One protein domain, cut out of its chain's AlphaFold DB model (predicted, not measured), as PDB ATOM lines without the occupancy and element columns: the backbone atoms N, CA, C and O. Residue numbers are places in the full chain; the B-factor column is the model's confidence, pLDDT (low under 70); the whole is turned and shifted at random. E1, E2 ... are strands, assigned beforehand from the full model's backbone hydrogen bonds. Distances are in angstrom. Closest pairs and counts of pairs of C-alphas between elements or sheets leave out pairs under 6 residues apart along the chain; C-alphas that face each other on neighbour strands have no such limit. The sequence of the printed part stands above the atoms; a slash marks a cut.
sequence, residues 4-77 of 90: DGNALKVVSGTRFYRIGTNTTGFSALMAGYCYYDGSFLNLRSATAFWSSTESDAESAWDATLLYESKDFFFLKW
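What this domain is: This is residues 4 to 77 of the 90 residues of the protein "Fib_succ_major domain-containing protein" of Ignavibacteriales bacterium (UniProt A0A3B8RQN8). Little of this domain is regular structure: a long two-stranded hairpin, E1 and E2, with the last residues folding back along E2 and a long, loosely looped stretch, residues 4 to 45, before it. The 74 printed residues hold two named strands, E1 then E2, antiparallel, and no named helix; the class is all strand, with 17 residues in named elements. The whole is loose, with a radius of gyration of the C-alphas of 14.6 A, and spans 49 by 24 by 18 A.

How they stand to each other: E1, residues 46 to 54, and E2, residues 59 to 66, form a hairpin of antiparallel neighbours at 150 degrees, joined by a tight link. C-alphas 48 and 64 face each other at 4.2 A. N 49 and O 63, 2.9 A apart, are within hydrogen-bond range. E1 bends by 57 degrees at residue 51. Residues 60 to 61 of E2 pair with 76 to 77, and 64 to 65 of E2 with 72 to 73, both antiparallel. Residues 33 to 34 pair with 40 to 41, also antiparallel.

Where its parts are: E1 begins at C-alpha 46 (14.083, 12.868, -12.198) and is 21.6 A long. E2 is 21.1 A long and ends at C-alpha 66 (12.655, 16.872, -10.979).

The domain as a whole: The C-alphas of Thr 14 and Ala 57, 49.9 A apart, are the two farthest apart. The printed part has no cut. In this model, residues 4 to 25 are under pLDDT 70.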
ATOM      1  N   ASP A   4      25.414  13.033  -6.168       44.56
ATOM      2  CA  ASP A   4      24.309  13.223  -5.243       44.56
ATOM      3  C   ASP A   4      23.453  14.382  -5.762       44.56
ATOM      4  O   ASP A   4      23.992  15.445  -6.079       44.56
ATOM      5  N   GLY A   5      22.127  14.221  -5.838       46.00
ATOM      6  CA  GLY A   5      21.194  15.345  -5.992       46.00
ATOM      7  C   GLY A   5      21.122  16.144  -4.692       46.00
ATOM      8  O   GLY A   5      20.069  16.328  -4.083       46.00
ATOM      9  N   ASN A   6      22.299  16.549  -4.225       45.16
ATOM     10  CA  ASN A   6      22.484  17.392  -3.081       45.16
ATOM     11  C   ASN A   6      21.979  18.771  -3.462       45.16
ATOM     12  O   ASN A   6      22.527  19.453  -4.327       45.16
ATOM     13  N   ALA A   7      20.955  19.154  -2.713       49.06
ATOM     14  CA  ALA A   7      20.426  20.484  -2.591       49.06
ATOM     15  C   ALA A   7      19.338  20.839  -3.621       49.06
ATOM     16  O   ALA A   7      19.586  21.306  -4.731       49.06
ATOM     17  N   LEU A   8      18.104  20.869  -3.113       48.38
ATOM     18  CA  LEU A   8      17.423  22.157  -2.967       48.38
ATOM     19  C   LEU A   8      18.516  23.235  -2.710       48.38
ATOM     20  O   LEU A   8      19.082  23.358  -1.634       48.38
ATOM     21  N   LYS A   9      18.974  23.891  -3.778       46.00
ATOM     22  CA  LYS A   9      20.343  24.432  -3.936       46.00
ATOM     23  C   LYS A   9      20.892  25.241  -2.745       46.00
ATOM     24  O   LYS A   9      20.415  26.339  -2.484       46.00
ATOM     25  N   VAL A  10      21.989  24.807  -2.128       47.59
ATOM     26  CA  VAL A  10      22.880  25.677  -1.343       47.59
ATOM     27  C   VAL A  10      24.153  25.846  -2.155       47.59
ATOM     28  O   VAL A  10      24.996  24.959  -2.191       47.59
ATOM     29  N   VAL A  11      24.267  26.985  -2.833       49.09
ATOM     30  CA  VAL A  11      25.539  27.494  -3.351       49.09
ATOM     31  C   VAL A  11      25.556  28.990  -3.069       49.09
ATOM     32  O   VAL A  11      24.653  29.722  -3.477       49.09
ATOM     33  N   SER A  12      26.561  29.424  -2.319       55.88
ATOM     34  CA  SER A  12      26.843  30.831  -2.057       55.88
ATOM     35  C   SER A  12      27.317  31.532  -3.339       55.88
ATOM     36  O   SER A  12      28.296  31.103  -3.940       55.88
ATOM     37  N   GLY A  13      26.638  32.625  -3.713       53.75
ATOM     38  CA  GLY A  13      27.249  33.783  -4.383       53.75
ATOM     39  C   GLY A  13      27.250  33.845  -5.919       53.75
ATOM     40  O   GLY A  13      28.174  33.380  -6.571       53.75
ATOM     41  N   THR A  14      26.263  34.538  -6.502       43.69
ATOM     42  CA  THR A  14      26.376  35.771  -7.333       43.69
ATOM     43  C   THR A  14      25.064  36.004  -8.109       43.69
ATOM     44  O   THR A  14      24.244  35.105  -8.274       43.69
ATOM     45  N   ARG A  15      24.818  37.265  -8.486       55.88
ATOM     46  CA  ARG A  15      23.519  37.963  -8.632       55.88
ATOM     47  C   ARG A  15      22.436  37.427  -9.599       55.88
ATOM     48  O   ARG A  15      21.468  38.145  -9.804       55.88
ATOM     49  N   PHE A  16      22.501  36.202 -10.130       53.31
ATOM     50  CA  PHE A  16      21.455  35.679 -11.036       53.31
ATOM     51  C   PHE A  16      21.096  34.190 -10.882       53.31
ATOM     52  O   PHE A  16      20.450  33.621 -11.760       53.31
ATOM     53  N   TYR A  17      21.440  33.531  -9.772       47.09
ATOM     54  CA  TYR A  17      21.094  32.117  -9.575       47.09
ATOM     55  C   TYR A  17      20.031  31.935  -8.485       47.09
ATOM     56  O   TYR A  17      20.224  32.357  -7.346       47.09
ATOM     57  N   ARG A  18      18.900  31.289  -8.814       47.81
ATOM     58  CA  ARG A  18      17.865  30.889  -7.839       47.81
ATOM     59  C   ARG A  18      18.458  29.866  -6.859       47.81
ATOM     60  O   ARG A  18      18.341  28.660  -7.077       47.81
ATOM     61  N   ILE A  19      19.045  30.350  -5.764       49.09
ATOM     62  CA  ILE A  19      19.445  29.555  -4.594       49.09
ATOM     63  C   ILE A  19      18.193  28.864  -4.053       49.09
ATOM     64  O   ILE A  19      17.100  29.427  -4.051       49.09
ATOM     65  N   GLY A  20      18.315  27.599  -3.703       51.03
ATOM     66  CA  GLY A  20      17.222  26.728  -3.324       51.03
ATOM     67  C   GLY A  20      17.341  26.178  -1.920       51.03
ATOM     68  O   GLY A  20      16.826  25.113  -1.758       51.03
ATOM     69  N   THR A  21      17.987  26.813  -0.946       51.25
ATOM     70  CA  THR A  21      17.958  26.476   0.497       51.25
ATOM     71  C   THR A  21      17.421  25.076   0.882       51.25
ATOM     72  O   THR A  21      16.237  24.930   1.182       51.25
ATOM     73  N   ASN A  22      18.286  24.052   0.909       54.06
ATOM     74  CA  ASN A  22      17.995  22.725   1.472       54.06
ATOM     75  C   ASN A  22      17.899  22.816   2.997       54.06
ATOM     76  O   ASN A  22      18.764  22.332   3.723       54.06
ATOM     77  N   THR A  23      16.875  23.498   3.487       57.53
ATOM     78  CA  THR A  23      16.636  23.701   4.917       57.53
ATOM     79  C   THR A  23      16.258  22.405   5.626       57.53
ATOM     80  O   THR A  23      16.365  22.340   6.845       57.53
ATOM     81  N   THR A  24      15.853  21.371   4.882       65.81
ATOM     82  CA  THR A  24      15.409  20.080   5.422       65.81
ATOM     83  C   THR A  24      16.512  19.020   5.468       65.81
ATOM     84  O   THR A  24      16.317  17.971   6.073       65.81
ATOM     85  N   GLY A  25      17.665  19.257   4.829       69.44
ATOM     86  CA  GLY A  25      18.745  18.268   4.718       69.44
ATOM     87  C   GLY A  25      18.423  17.087   3.794       69.44
ATOM     88  O   GLY A  25      19.187  16.126   3.733       69.44
ATOM     89  N   PHE A  26      17.317  17.143   3.047       72.75
ATOM     90  CA  PHE A  26      16.910  16.069   2.147       72.75
ATOM     91  C   PHE A  26      17.755  16.077   0.868       72.75
ATOM     92  O   PHE A  26      17.886  17.099   0.190       72.75
ATOM     93  N   SER A  27      18.319  14.927   0.510       76.12
ATOM     94  CA  SER A  27      18.973  14.698  -0.780       76.12
ATOM     95  C   SER A  27      18.459  13.413  -1.416       76.12
ATOM     96  O   SER A  27      18.102  12.449  -0.725       76.12
ATOM     97  N   ALA A  28      18.397  13.411  -2.744       80.88
ATOM     98  CA  ALA A  28      17.974  12.265  -3.534       80.88
ATOM     99  C   ALA A  28      18.785  12.202  -4.830       80.88
ATOM    100  O   ALA A  28      19.008  13.220  -5.477       80.88
ATOM    101  N   LEU A  29      19.237  11.012  -5.219       87.75
ATOM    102  CA  LEU A  29      19.874  10.788  -6.516       87.75
ATOM    103  C   LEU A  29      18.806  10.834  -7.614       87.75
ATOM    104  O   LEU A  29      17.793  10.156  -7.487       87.75
ATOM    105  N   MET A  30      19.043  11.579  -8.699       89.75
ATOM    106  CA  MET A  30      18.190  11.569  -9.899       89.75
ATOM    107  C   MET A  30      18.356  10.241 -10.661       89.75
ATOM    108  O   MET A  30      19.015  10.180 -11.704       89.75
ATOM    109  N   ALA A  31      17.841   9.158 -10.083       92.56
ATOM    110  CA  ALA A  31      18.021   7.789 -10.555       92.56
ATOM    111  C   ALA A  31      17.060   7.400 -11.690       92.56
ATOM    112  O   ALA A  31      17.185   6.305 -12.230       92.56
ATOM    113  N   GLY A  32      16.131   8.281 -12.068       94.81
ATOM    114  CA  GLY A  32      15.039   7.954 -12.973       94.81
ATOM    115  C   GLY A  32      14.059   6.960 -12.350       94.81
ATOM    116  O   GLY A  32      13.925   6.876 -11.127       94.81
ATOM    117  N   TYR A  33      13.370   6.216 -13.208       95.62
ATOM    118  CA  TYR A  33      12.474   5.131 -12.820       95.62
ATOM    119  C   TYR A  33      12.399   4.052 -13.899       95.62
ATOM    120  O   TYR A  33      12.683   4.318 -15.068       95.62
ATOM    121  N   CYS A  34      11.998   2.845 -13.506       97.31
ATOM    122  CA  CYS A  34      11.711   1.756 -14.432       97.31
ATOM    123  C   CYS A  34      10.240   1.810 -14.853       97.31
ATOM    124  O   CYS A  34       9.341   1.836 -14.011       97.31
ATOM    125  N   TYR A  35       9.998   1.835 -16.154       95.88
ATOM    126  CA  TYR A  35       8.670   1.792 -16.741       95.88
ATOM    127  C   TYR A  35       8.154   0.346 -16.822       95.88
ATOM    128  O   TYR A  35       8.909  -0.601 -16.587       95.88
ATOM    129  N   TYR A  36       6.867   0.163 -17.134       94.50
ATOM    130  CA  TYR A  36       6.221  -1.160 -17.113       94.50
ATOM    131  C   TYR A  36       6.826  -2.165 -18.106       94.50
ATOM    132  O   TYR A  36       6.656  -3.372 -17.946       94.50
ATOM    133  N   ASP A  37       7.508  -1.678 -19.142       95.94
ATOM    134  CA  ASP A  37       8.180  -2.474 -20.170       95.94
ATOM    135  C   ASP A  37       9.634  -2.829 -19.800       95.94
ATOM    136  O   ASP A  37      10.348  -3.440 -20.592       95.94
ATOM    137  N   GLY A  38      10.086  -2.451 -18.599       95.69
ATOM    138  CA  GLY A  38      11.454  -2.660 -18.129       95.69
ATOM    139  C   GLY A  38      12.443  -1.575 -18.567       95.69
ATOM    140  O   GLY A  38      13.623  -1.651 -18.218       95.69
ATOM    141  N   SER A  39      12.003  -0.565 -19.324       97.00
ATOM    142  CA  SER A  39      12.867   0.541 -19.740       97.00
ATOM    143  C   SER A  39      13.122   1.523 -18.595       97.00
ATOM    144  O   SER A  39      12.247   1.802 -17.778       97.00
ATOM    145  N   PHE A  40      14.332   2.082 -18.528       95.62
ATOM    146  CA  PHE A  40      14.664   3.126 -17.556       95.62
ATOM    147  C   PHE A  40      14.508   4.508 -18.182       95.62
ATOM    148  O   PHE A  40      15.175   4.834 -19.165       95.62
ATOM    149  N   LEU A  41      13.653   5.335 -17.581       95.38
ATOM    150  CA  LEU A  41      13.313   6.671 -18.059       95.38
ATOM    151  C   LEU A  41      13.814   7.749 -17.096       95.38
ATOM    152  O   LEU A  41      14.004   7.512 -15.904       95.38
ATOM    153  N   ASN A  42      14.015   8.959 -17.626       92.88
ATOM    154  CA  ASN A  42      14.368  10.158 -16.853       92.88
ATOM    155  C   ASN A  42      15.619  10.019 -15.967       92.88
ATOM    156  O   ASN A  42      15.761  10.673 -14.928       92.88
ATOM    157  N   LEU A  43      16.563   9.186 -16.407       93.56
ATOM    158  CA  LEU A  43      17.882   9.084 -15.798       93.56
ATOM    159  C   LEU A  43      18.530  10.472 -15.751       93.56
ATOM    160  O   LEU A  43      18.628  11.159 -16.768       93.56
ATOM    161  N   ARG A  44      19.038  10.860 -14.575       89.75
ATOM    162  CA  ARG A  44      19.710  12.148 -14.313       89.75
ATOM    163  C   ARG A  44      18.801  13.384 -14.353       89.75
ATOM    164  O   ARG A  44      19.302  14.464 -14.047       89.75
ATOM    165  N   SER A  45      17.515  13.249 -14.678       90.31
ATOM    166  CA  SER A  45      16.558  14.365 -14.733       90.31
ATOM    167  C   SER A  45      15.438  14.269 -13.698       90.31
ATOM    168  O   SER A  45      14.909  15.307 -13.305       90.31
ATOM    169  N   ALA A  46      15.100  13.068 -13.223       91.50
ATOM    170  CA  ALA A  46      14.083  12.868 -12.198       91.50
ATOM    171  C   ALA A  46      14.437  11.730 -11.235       91.50
ATOM    172  O   ALA A  46      15.332  10.922 -11.485       91.50
ATOM    173  N   THR A  47      13.699  11.648 -10.134       93.12
ATOM    174  CA  THR A  47      13.578  10.448  -9.302       93.12
ATOM    175  C   THR A  47      12.176  10.389  -8.724       93.12
ATOM    176  O   THR A  47      11.605  11.426  -8.387       93.12
ATOM    177  N   ALA A  48      11.641   9.181  -8.585       94.12
ATOM    178  CA  ALA A  48      10.334   8.936  -7.992       94.12
ATOM    179  C   ALA A  48      10.470   7.954  -6.828       94.12
ATOM    180  O   ALA A  48      11.238   6.987  -6.909       94.12
ATOM    181  N   PHE A  49       9.730   8.215  -5.754       94.25
ATOM    182  CA  PHE A  49       9.610   7.323  -4.609       94.25
ATOM    183  C   PHE A  49       8.172   6.843  -4.466       94.25
ATOM    184  O   PHE A  49       7.254   7.653  -4.552       94.25
ATOM    185  N   TRP A  50       7.964   5.554  -4.205       96.25
ATOM    186  CA  TRP A  50       6.634   5.069  -3.844       96.25
ATOM    187  C   TRP A  50       6.176   5.657  -2.505       96.25
ATOM    188  O   TRP A  50       6.948   5.696  -1.543       96.25
ATOM    189  N   SER A  51       4.912   6.080  -2.437       92.31
ATOM    190  CA  SER A  51       4.209   6.334  -1.179       92.31
ATOM    191  C   SER A  51       3.536   5.051  -0.686       92.31
ATOM    192  O   SER A  51       3.145   4.199  -1.482       92.31
ATOM    193  N   SER A  52       3.336   4.927   0.629       91.81
ATOM    194  CA  SER A  52       2.497   3.868   1.209       91.81
ATOM    195  C   SER A  52       1.002   4.080   0.946       91.81
ATOM    196  O   SER A  52       0.194   3.211   1.259       91.81
ATOM    197  N   THR A  53       0.618   5.244   0.414       94.38
ATOM    198  CA  THR A  53      -0.771   5.566   0.084       94.38
ATOM    199  C   THR A  53      -1.164   4.942  -1.250       94.38
ATOM    200  O   THR A  53      -0.736   5.382  -2.320       94.38
ATOM    201  N   GLU A  54      -2.041   3.947  -1.192       96.56
ATOM    202  CA  GLU A  54      -2.703   3.405  -2.376       96.56
ATOM    203  C   GLU A  54      -3.797   4.355  -2.880       96.56
ATOM    204  O   GLU A  54      -4.413   5.083  -2.100       96.56
ATOM    205  N   SER A  55      -4.050   4.348  -4.192       96.56
ATOM    206  CA  SER A  55      -5.194   5.062  -4.767       96.56
ATOM    207  C   SER A  55      -6.337   4.121  -5.133       96.56
ATOM    208  O   SER A  55      -7.494   4.501  -4.975       96.56
ATOM    209  N   ASP A  56      -6.029   2.941  -5.669       96.56
ATOM    210  CA  ASP A  56      -6.997   1.898  -6.017       96.56
ATOM    211  C   ASP A  56      -6.288   0.532  -6.141       96.56
ATOM    212  O   ASP A  56      -5.131   0.369  -5.739       96.56
ATOM    213  N   ALA A  57      -6.989  -0.479  -6.667       97.62
ATOM    214  CA  ALA A  57      -6.456  -1.832  -6.821       97.62
ATOM    215  C   ALA A  57      -5.199  -1.879  -7.712       97.62
ATOM    216  O   ALA A  57      -4.295  -2.670  -7.446       97.62
ATOM    217  N   GLU A  58      -5.103  -0.995  -8.707       97.31
ATOM    218  CA  GLU A  58      -4.074  -1.036  -9.750       97.31
ATOM    219  C   GLU A  58      -3.027   0.070  -9.607       97.31
ATOM    220  O   GLU A  58      -1.952  -0.029 -10.199       97.31
ATOM    221  N   SER A  59      -3.302   1.110  -8.814       97.06
ATOM    222  CA  SER A  59      -2.459   2.300  -8.720       97.06
ATOM    223  C   SER A  59      -2.183   2.776  -7.293       97.06
ATOM    224  O   SER A  59      -2.962   2.575  -6.358       97.06
ATOM    225  N   ALA A  60      -1.034   3.423  -7.134       97.31
ATOM    226  CA  ALA A  60      -0.574   4.035  -5.897       97.31
ATOM    227  C   ALA A  60      -0.007   5.430  -6.180       97.31
ATOM    228  O   ALA A  60       0.267   5.790  -7.331       97.31
ATOM    229  N   TRP A  61       0.139   6.224  -5.124       96.75
ATOM    230  CA  TRP A  61       0.754   7.539  -5.223       96.75
ATOM    231  C   TRP A  61       2.275   7.423  -5.187       96.75
ATOM    232  O   TRP A  61       2.839   6.663  -4.399       96.75
ATOM    233  N   ASP A  62       2.942   8.207  -6.020       94.81
ATOM    234  CA  ASP A  62       4.374   8.434  -5.941       94.81
ATOM    235  C   ASP A  62       4.672   9.809  -5.352       94.81
ATOM    236  O   ASP A  62       3.790  10.637  -5.126       94.81
ATOM    237  N   ALA A  63       5.950  10.034  -5.112       92.56
ATOM    238  CA  ALA A  63       6.502  11.310  -4.754       92.56
ATOM    239  C   ALA A  63       7.692  11.555  -5.707       92.56
ATOM    240  O   ALA A  63       8.758  10.944  -5.565       92.56
ATOM    241  N   THR A  64       7.493  12.416  -6.704       91.31
ATOM    242  CA  THR A  64       8.443  12.701  -7.787       91.31
ATOM    243  C   THR A  64       9.168  14.030  -7.579       91.31
ATOM    244  O   THR A  64       8.563  15.067  -7.296       91.31
ATOM    245  N   LEU A  65      10.484  13.998  -7.796       88.44
ATOM    246  CA  LEU A  65      11.375  15.151  -7.793       88.44
ATOM    247  C   LEU A  65      12.032  15.301  -9.170       88.44
ATOM    248  O   LEU A  65      12.551  14.332  -9.728       88.44
ATOM    249  N   LEU A  66      12.041  16.526  -9.694       87.56
ATOM    250  CA  LEU A  66      12.655  16.872 -10.979       87.56
ATOM    251  C   LEU A  66      13.894  17.737 -10.753       87.56
ATOM    252  O   LEU A  66      13.860  18.660  -9.946       87.56
ATOM    253  N   TYR A  67      14.959  17.501 -11.516       82.94
ATOM    254  CA  TYR A  67      16.223  18.235 -11.400       82.94
ATOM    255  C   TYR A  67      16.068  19.755 -11.594       82.94
ATOM    256  O   TYR A  67      16.747  20.555 -10.947       82.94
ATOM    257  N   GLU A  68      15.172  20.166 -12.492       82.56
ATOM    258  CA  GLU A  68      14.949  21.577 -12.822       82.56
ATOM    259  C   GLU A  68      13.896  22.249 -11.931       82.56
ATOM    260  O   GLU A  68      13.830  23.483 -11.871       82.56
ATOM    261  N   SER A  69      13.104  21.455 -11.202       79.88
ATOM    262  CA  SER A  69      12.064  21.950 -10.305       79.88
ATOM    263  C   SER A  69      12.558  22.013  -8.862       79.88
ATOM    264  O   SER A  69      13.416  21.249  -8.431       79.88
ATOM    265  N   LYS A  70      12.003  22.953  -8.097       72.38
ATOM    266  CA  LYS A  70      12.147  22.966  -6.633       72.38
ATOM    267  C   LYS A  70      10.976  22.273  -5.939       72.38
ATOM    268  O   LYS A  70      11.028  22.083  -4.728       72.38
ATOM    269  N   ASP A  71       9.944  21.935  -6.702       75.62
ATOM    270  CA  ASP A  71       8.690  21.419  -6.187       75.62
ATOM    271  C   ASP A  71       8.713  19.895  -6.139       75.62
ATOM    272  O   ASP A  71       9.386  19.226  -6.929       75.62
ATOM    273  N   PHE A  72       7.946  19.370  -5.191       79.44
ATOM    274  CA  PHE A  72       7.661  17.952  -5.057       79.44
ATOM    275  C   PHE A  72       6.281  17.675  -5.641       79.44
ATOM    276  O   PHE A  72       5.327  18.393  -5.336       79.44
ATOM    277  N   PHE A  73       6.168  16.629  -6.454       86.25
ATOM    278  CA  PHE A  73       4.911  16.255  -7.093       86.25
ATOM    279  C   PHE A  73       4.430  14.919  -6.549       86.25
ATOM    280  O   PHE A  73       5.226  13.998  -6.402       86.25
ATOM    281  N   PHE A  74       3.130  14.813  -6.289       91.75
ATOM    282  CA  PHE A  74       2.474  13.533  -6.048       91.75
ATOM    283  C   PHE A  74       1.669  13.169  -7.286       91.75
ATOM    284  O   PHE A  74       0.767  13.914  -7.677       91.75
ATOM    285  N   LEU A  75       2.006  12.050  -7.915       93.62
ATOM    286  CA  LEU A  75       1.332  11.552  -9.104       93.62
ATOM    287  C   LEU A  75       0.789  10.150  -8.836       93.62
ATOM    288  O   LEU A  75       1.311   9.394  -8.017       93.62
ATOM    289  N   LYS A  76      -0.287   9.800  -9.538       95.75
ATOM    290  CA  LYS A  76      -0.868   8.460  -9.485       95.75
ATOM    291  C   LYS A  76      -0.279   7.609 -10.601       95.75
ATOM    292  O   LYS A  76      -0.392   7.973 -11.771       95.75
ATOM    293  N   TRP A  77       0.264   6.451 -10.245       95.81
ATOM    294  CA  TRP A  77       0.858   5.513 -11.195       95.81
ATOM    295  C   TRP A  77       0.432   4.081 -10.926       95.81
ATOM    296  O   TRP A  77       0.128   3.707  -9.794       95.81
TER     297      TRP A  77